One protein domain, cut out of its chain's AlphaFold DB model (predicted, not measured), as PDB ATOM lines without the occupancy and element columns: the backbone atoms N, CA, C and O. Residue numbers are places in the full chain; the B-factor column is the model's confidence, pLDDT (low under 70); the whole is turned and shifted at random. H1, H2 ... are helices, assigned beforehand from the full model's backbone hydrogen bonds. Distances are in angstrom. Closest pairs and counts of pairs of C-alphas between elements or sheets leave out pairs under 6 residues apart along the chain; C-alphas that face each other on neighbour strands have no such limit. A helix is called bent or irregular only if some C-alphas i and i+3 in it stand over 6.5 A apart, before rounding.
ATOM      1  N   GLU A  76     159.870 177.334 250.252       65.94
ATOM      2  CA  GLU A  76     158.810 176.330 250.123       65.94
ATOM      3  C   GLU A  76     157.390 176.894 250.301       65.94
ATOM      4  O   GLU A  76     156.585 176.708 249.388       65.94
ATOM      5  N   PRO A  77     157.042 177.652 251.362       72.62
ATOM      6  CA  PRO A  77     155.680 178.148 251.551       72.62
ATOM      7  C   PRO A  77     155.298 179.195 250.500       72.62
ATOM      8  O   PRO A  77     154.163 179.222 250.023       72.62
ATOM      9  N   LEU A  78     156.251 180.045 250.100       72.62
ATOM     10  CA  LEU A  78     156.040 181.039 249.047       72.62
ATOM     11  C   LEU A  78     155.852 180.363 247.685       72.62
ATOM     12  O   LEU A  78     154.904 180.692 246.975       72.62
ATOM     13  N   ARG A  79     156.680 179.363 247.357       74.50
ATOM     14  CA  ARG A  79     156.551 178.559 246.134       74.50
ATOM     15  C   ARG A  79     155.206 177.849 246.079       74.50
ATOM     16  O   ARG A  79     154.508 177.978 245.075       74.50
ATOM     17  N   LEU A  80     154.801 177.175 247.155       82.12
ATOM     18  CA  LEU A  80     153.512 176.481 247.229       82.12
ATOM     19  C   LEU A  80     152.339 177.448 247.037       82.12
ATOM     20  O   LEU A  80     151.434 177.166 246.254       82.12
ATOM     21  N   ARG A  81     152.382 178.629 247.667       84.06
ATOM     22  CA  ARG A  81     151.340 179.654 247.509       84.06
ATOM     23  C   ARG A  81     151.274 180.205 246.084       84.06
ATOM     24  O   ARG A  81     150.181 180.372 245.551       84.06
ATOM     25  N   THR A  82     152.419 180.448 245.444       83.25
ATOM     26  CA  THR A  82     152.456 180.886 244.036       83.25
ATOM     27  C   THR A  82     151.953 179.809 243.078       83.25
ATOM     28  O   THR A  82     151.229 180.121 242.137       83.25
ATOM     29  N   MET A  83     152.267 178.540 243.345       88.00
ATOM     30  CA  MET A  83     151.826 177.413 242.528       88.00
ATOM     31  C   MET A  83     150.316 177.187 242.666       88.00
ATOM     32  O   MET A  83     149.635 177.024 241.658       88.00
ATOM     33  N   ALA A  84     149.770 177.288 243.882       88.94
ATOM     34  CA  ALA A  84     148.329 177.234 244.123       88.94
ATOM     35  C   ALA A  84     147.578 178.354 243.380       88.94
ATOM     36  O   ALA A  84     146.550 178.106 242.749       88.94
ATOM     37  N   LEU A  85     148.118 179.580 243.389       88.94
ATOM     38  CA  LEU A  85     147.552 180.691 242.624       88.94
ATOM     39  C   LEU A  85     147.602 180.427 241.114       88.94
ATOM     40  O   LEU A  85     146.584 180.595 240.445       88.94
ATOM     41  N   ALA A  86     148.737 179.963 240.586       89.94
ATOM     42  CA  ALA A  86     148.883 179.649 239.167       89.94
ATOM     43  C   ALA A  86     147.894 178.563 238.709       89.94
ATOM     44  O   ALA A  86     147.232 178.737 237.688       89.94
ATOM     45  N   VAL A  87     147.731 177.492 239.495       92.31
ATOM     46  CA  VAL A  87     146.752 176.427 239.222       92.31
ATOM     47  C   VAL A  87     145.326 176.980 239.248       92.31
ATOM     48  O   VAL A  87     144.569 176.735 238.314       92.31
ATOM     49  N   SER A  88     144.974 177.808 240.238       89.69
ATOM     50  CA  SER A  88     143.628 178.397 240.324       89.69
ATOM     51  C   SER A  88     143.286 179.315 239.142       89.69
ATOM     52  O   SER A  88     142.138 179.376 238.698       89.69
ATOM     53  N   LEU A  89     144.282 180.026 238.601       88.94
ATOM     54  CA  LEU A  89     144.120 180.857 237.410       88.94
ATOM     55  C   LEU A  89     144.015 179.994 236.151       88.94
ATOM     56  O   LEU A  89     143.152 180.251 235.315       88.94
ATOM     57  N   ALA A  90     144.840 178.950 236.038       87.81
ATOM     58  CA  ALA A  90     144.782 178.005 234.930       87.81
ATOM     59  C   ALA A  90     143.420 177.297 234.864       87.81
ATOM     60  O   ALA A  90     142.820 177.241 233.795       87.81
ATOM     61  N   GLU A  91     142.874 176.838 235.993       85.88
ATOM     62  CA  GLU A  91     141.541 176.224 236.053       85.88
ATOM     63  C   GLU A  91     140.429 177.194 235.642       85.88
ATOM     64  O   GLU A  91     139.527 176.815 234.890       85.88
ATOM     65  N   LYS A  92     140.500 178.462 236.073       82.00
ATOM     66  CA  LYS A  92     139.557 179.510 235.641       82.00
ATOM     67  C   LYS A  92     139.636 179.784 234.141       82.00
ATOM     68  O   LYS A  92     138.608 179.967 233.495       82.00
ATOM     69  N   ILE A  93     140.838 179.785 233.570       78.56
ATOM     70  CA  ILE A  93     141.036 179.960 232.127       78.56
ATOM     71  C   ILE A  93     140.496 178.743 231.369       78.56
ATOM     72  O   ILE A  93     139.772 178.906 230.393       78.56
ATOM     73  N   ILE A  94     140.777 177.526 231.837       76.88
ATOM     74  CA  ILE A  94     140.295 176.287 231.215       76.88
ATOM     75  C   ILE A  94     138.767 176.201 231.276       76.88
ATOM     76  O   ILE A  94     138.146 175.825 230.289       76.88
ATOM     77  N   THR A  95     138.141 176.574 232.394       73.38
ATOM     78  CA  THR A  95     136.670 176.613 232.503       73.38
ATOM     79  C   THR A  95     136.048 177.686 231.616       73.38
ATOM     80  O   THR A  95     135.002 177.433 231.028       73.38
ATOM     81  N   PHE A  96     136.704 178.836 231.446       64.62
ATOM     82  CA  PHE A  96     136.273 179.871 230.502       64.62
ATOM     83  C   PHE A  96     136.431 179.444 229.031       64.62
ATOM     84  O   PHE A  96     135.612 179.796 228.183       64.62
ATOM     85  N   LEU A  97     137.476 178.670 228.723       62.84
ATOM     86  CA  LEU A  97     137.747 178.131 227.388       62.84
ATOM     87  C   LEU A  97     136.968 176.847 227.083       62.84
ATOM     88  O   LEU A  97     136.878 176.461 225.916       62.84
ATOM     89  N   ARG A  98     136.412 176.175 228.099       63.66
ATOM     90  CA  ARG A  98     135.606 174.970 227.904       63.66
ATOM     91  C   ARG A  98     134.396 175.363 227.052       63.66
ATOM     92  O   ARG A  98     133.671 176.278 227.446       63.66
ATOM     93  N   PRO A  99     134.173 174.717 225.894       55.97
ATOM     94  CA  PRO A  99     133.013 175.010 225.072       55.97
ATOM     95  C   PRO A  99     131.771 174.794 225.928       55.97
ATOM     96  O   PRO A  99     131.551 173.689 226.431       55.97
ATOM     97  N   ALA A 100     130.988 175.848 226.144       57.75
ATOM     98  CA  ALA A 100     129.676 175.672 226.736       57.75
ATOM     99  C   ALA A 100     128.876 174.740 225.815       57.75
ATOM    100  O   ALA A 100     129.009 174.813 224.592       57.75
ATOM    101  N   GLU A 101     127.996 173.923 226.392       56.78
ATOM    102  CA  GLU A 101     127.036 173.040 225.702       56.78
ATOM    103  C   GLU A 101     126.242 173.754 224.579       56.78
ATOM    104  O   GLU A 101     125.657 173.133 223.699       56.78
ATOM    105  N   ASN A 102     126.284 175.091 224.563       61.22
ATOM    106  CA  ASN A 102     125.727 175.968 223.550       61.22
ATOM    107  C   ASN A 102     126.821 176.712 222.749       61.22
ATOM    108  O   ASN A 102     126.905 177.945 222.774       61.22
ATOM    109  N   THR A 103     127.649 175.964 222.013       66.06
ATOM    110  CA  THR A 103     128.716 176.453 221.107       66.06
ATOM    111  C   THR A 103     128.269 177.601 220.202       66.06
ATOM    112  O   THR A 103     129.048 178.509 219.913       66.06
ATOM    113  N   ARG A 104     126.990 177.626 219.807       67.56
ATOM    114  CA  ARG A 104     126.397 178.696 218.993       67.56
ATOM    115  C   ARG A 104     126.355 180.048 219.711       67.56
ATOM    116  O   ARG A 104     126.669 181.061 219.094       67.56
ATOM    117  N   LYS A 105     125.991 180.085 220.998       70.56
ATOM    118  CA  LYS A 105     125.948 181.336 221.780       70.56
ATOM    119  C   LYS A 105     127.350 181.892 222.022       70.56
ATOM    120  O   LYS A 105     127.539 183.096 221.918       70.56
ATOM    121  N   GLN A 106     128.319 181.014 222.284       70.06
ATOM    122  CA  GLN A 106     129.712 181.393 222.522       70.06
ATOM    123  C   GLN A 106     130.404 181.885 221.239       70.06
ATOM    124  O   GLN A 106     131.099 182.897 221.251       70.06
ATOM    125  N   ALA A 107     130.157 181.229 220.101       78.31
ATOM    126  CA  ALA A 107     130.604 181.726 218.801       78.31
ATOM    127  C   ALA A 107     129.991 183.099 218.481       78.31
ATOM    128  O   ALA A 107     130.689 183.994 218.013       78.31
ATOM    129  N   MET A 108     128.703 183.292 218.791       82.19
ATOM    130  CA  MET A 108     128.020 184.566 218.573       82.19
ATOM    131  C   MET A 108     128.586 185.687 219.455       82.19
ATOM    132  O   MET A 108     128.779 186.789 218.954       82.19
ATOM    133  N   THR A 109     128.915 185.424 220.727       82.12
ATOM    134  CA  THR A 109     129.549 186.422 221.605       82.12
ATOM    135  C   THR A 109     130.970 186.771 221.171       82.12
ATOM    136  O   THR A 109     131.312 187.952 221.167       82.12
ATOM    137  N   PHE A 110     131.785 185.797 220.748       84.31
ATOM    138  CA  PHE A 110     133.116 186.083 220.194       84.31
ATOM    139  C   PHE A 110     133.043 186.899 218.900       84.31
ATOM    140  O   PHE A 110     133.825 187.831 218.718       84.31
ATOM    141  N   LEU A 111     132.074 186.602 218.030       88.56
ATOM    142  CA  LEU A 111     131.850 187.343 216.790       88.56
ATOM    143  C   LEU A 111     131.406 188.791 217.069       88.56
ATOM    144  O   LEU A 111     131.896 189.721 216.431       88.56
ATOM    145  N   LEU A 112     130.556 188.997 218.082       90.94
ATOM    146  CA  LEU A 112     130.145 190.323 218.561       90.94
ATOM    147  C   LEU A 112     131.324 191.122 219.136       90.94
ATOM    148  O   LEU A 112     131.485 192.300 218.820       90.94
ATOM    149  N   LEU A 113     132.176 190.478 219.938       91.69
ATOM    150  CA  LEU A 113     133.374 191.099 220.501       91.69
ATOM    151  C   LEU A 113     134.369 191.500 219.400       91.69
ATOM    152  O   LEU A 113     134.902 192.607 219.427       91.69
ATOM    153  N   ALA A 114     134.583 190.635 218.405       92.62
ATOM    154  CA  ALA A 114     135.449 190.923 217.264       92.62
ATOM    155  C   ALA A 114     134.938 192.117 216.439       92.62
ATOM    156  O   ALA A 114     135.722 192.992 216.074       92.62
ATOM    157  N   LEU A 115     133.623 192.202 216.204       94.06
ATOM    158  CA  LEU A 115     132.989 193.345 215.538       94.06
ATOM    159  C   LEU A 115     133.170 194.652 216.318       94.06
ATOM    160  O   LEU A 115     133.495 195.673 215.718       94.06
ATOM    161  N   LEU A 116     133.007 194.624 217.644       94.12
ATOM    162  CA  LEU A 116     133.223 195.797 218.496       94.12
ATOM    163  C   LEU A 116     134.677 196.281 218.447       94.12
ATOM    164  O   LEU A 116     134.920 197.482 218.344       94.12
ATOM    165  N   LEU A 117     135.641 195.358 218.466       93.38
ATOM    166  CA  LEU A 117     137.063 195.690 218.360       93.38
ATOM    167  C   LEU A 117     137.418 196.270 216.985       93.38
ATOM    168  O   LEU A 117     138.147 197.256 216.912       93.38
ATOM    169  N   LEU A 118     136.869 195.710 215.904       93.62
ATOM    170  CA  LEU A 118     137.052 196.239 214.552       93.62
ATOM    171  C   LEU A 118     136.438 197.633 214.393       93.62
ATOM    172  O   LEU A 118     137.072 198.514 213.817       93.62
ATOM    173  N   ALA A 119     135.242 197.861 214.940       92.69
ATOM    174  CA  ALA A 119     134.602 199.173 214.935       92.69
ATOM    175  C   ALA A 119     135.410 200.206 215.739       92.69
ATOM    176  O   ALA A 119     135.615 201.324 215.269       92.69
ATOM    177  N   ALA A 120     135.923 199.827 216.915       91.12
ATOM    178  CA  ALA A 120     136.782 200.685 217.727       91.12
ATOM    179  C   ALA A 120     138.105 201.015 217.018       91.12
ATOM    180  O   ALA A 120     138.529 202.169 217.016       91.12
ATOM    181  N   ALA A 121     138.732 200.030 216.367       91.19
ATOM    182  CA  ALA A 121     139.938 200.239 215.574       91.19
ATOM    183  C   ALA A 121     139.670 201.165 214.380       91.19
ATOM    184  O   ALA A 121     140.402 202.131 214.179       91.19
ATOM    185  N   ALA A 122     138.594 200.931 213.626       88.62
ATOM    186  CA  ALA A 122     138.199 201.786 212.511       88.62
ATOM    187  C   ALA A 122     137.926 203.226 212.969       88.62
ATOM    188  O   ALA A 122     138.409 204.162 212.341       88.62
ATOM    189  N   PHE A 123     137.224 203.409 214.093       87.06
ATOM    190  CA  PHE A 123     136.992 204.721 214.700       87.06
ATOM    191  C   PHE A 123     138.294 205.408 215.135       87.06
ATOM    192  O   PHE A 123     138.470 206.607 214.932       87.06
ATOM    193  N   TYR A 124     139.232 204.656 215.711       85.56
ATOM    194  CA  TYR A 124     140.544 205.177 216.089       85.56
ATOM    195  C   TYR A 124     141.348 205.636 214.862       85.56
ATOM    196  O   TYR A 124     141.888 206.742 214.851       85.56
ATOM    197  N   PHE A 125     141.367 204.833 213.794       81.44
ATOM    198  CA  PHE A 125     142.052 205.173 212.546       81.44
ATOM    199  C   PHE A 125     141.399 206.337 211.789       81.44
ATOM    200  O   PHE A 125     142.113 207.107 211.147       81.44
ATOM    201  N   THR A 126     140.076 206.512 211.861       78.69
ATOM    202  CA  THR A 126     139.400 207.670 211.254       78.69
ATOM    203  C   THR A 126     139.581 208.948 212.070       78.69
ATOM    204  O   THR A 126     139.675 210.020 211.476       78.69
ATOM    205  N   ARG A 127     139.719 208.861 213.403       62.44
ATOM    206  CA  ARG A 127     140.059 210.013 214.256       62.44
ATOM    207  C   ARG A 127     141.496 210.508 214.102       62.44
ATOM    208  O   ARG A 127     141.725 211.686 214.324       62.44
ATOM    209  N   LEU A 128     142.450 209.645 213.745       56.75
ATOM    210  CA  LEU A 128     143.855 210.041 213.547       56.75
ATOM    211  C   LEU A 128     144.118 210.769 212.214       56.75
ATOM    212  O   LEU A 128     145.235 211.222 211.979       56.75
ATOM    213  N   ARG A 129     143.125 210.824 211.315       54.44
ATOM    214  CA  ARG A 129     143.242 211.389 209.959       54.44
ATOM    215  C   ARG A 129     142.699 212.820 209.815       54.44
ATOM    216  O   ARG A 129     142.660 213.307 208.688       54.44
TER     217      ARG A 129
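This is residues 76 to 129 of the 130 residues of an uncharacterized protein of Capsella rubella (UniProt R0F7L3). Two long helices, H1 and then H2, make the two arms of a wide, flat V, joined at its corner by a tight link, residues 98 to 102. The arms spread away from that corner with no contact between them, and the space between them is empty. The printed part has 54 residues with two named helices, H1 and H2 in that order, and no named strand; the class is all helix. The whole is extended, with a radius of gyration of the C-alphas of 18.6 A, and its C-alphas span 55 by 35 by 5 A, a flat outline.

H1, residues 76 to 97, comes first, and the tight link of 5 residues joins it to H2, residues 103 to 127. H1 and H2 are apart: no C-alpha of the one is within 8 A of the other. Residues 76 to 96, which belong to H1, stand free. Residues 108 to 129, of which 108 to 127 belong to H2, stand free too, as do residues 100 to 105, of which 103 to 105 belong to H2. In H1 and H2 every O i to N i+4 pair is within hydrogen-bond range. Neither helix is bent.

H1 begins at C-alpha 76, at (158.810, 176.330, 250.123), and ends at C-alpha 97, at (137.747, 178.131, 227.388), 31.0 A away. H2 has 25 residues and is the longest helix. It measures 36.1 A from C-alpha 103 to C-alpha 127, which is at (140.059, 210.013, 214.256).

The two C-alphas farthest apart are those of Glu 76 and Arg 129, 55.5 A. The printed part has no cut, and its one link between helices is tight. The mean pLDDT of the printed part is 79.2; it is under 70 at residue 76, residues 96 to 104 and residues 127 to 129.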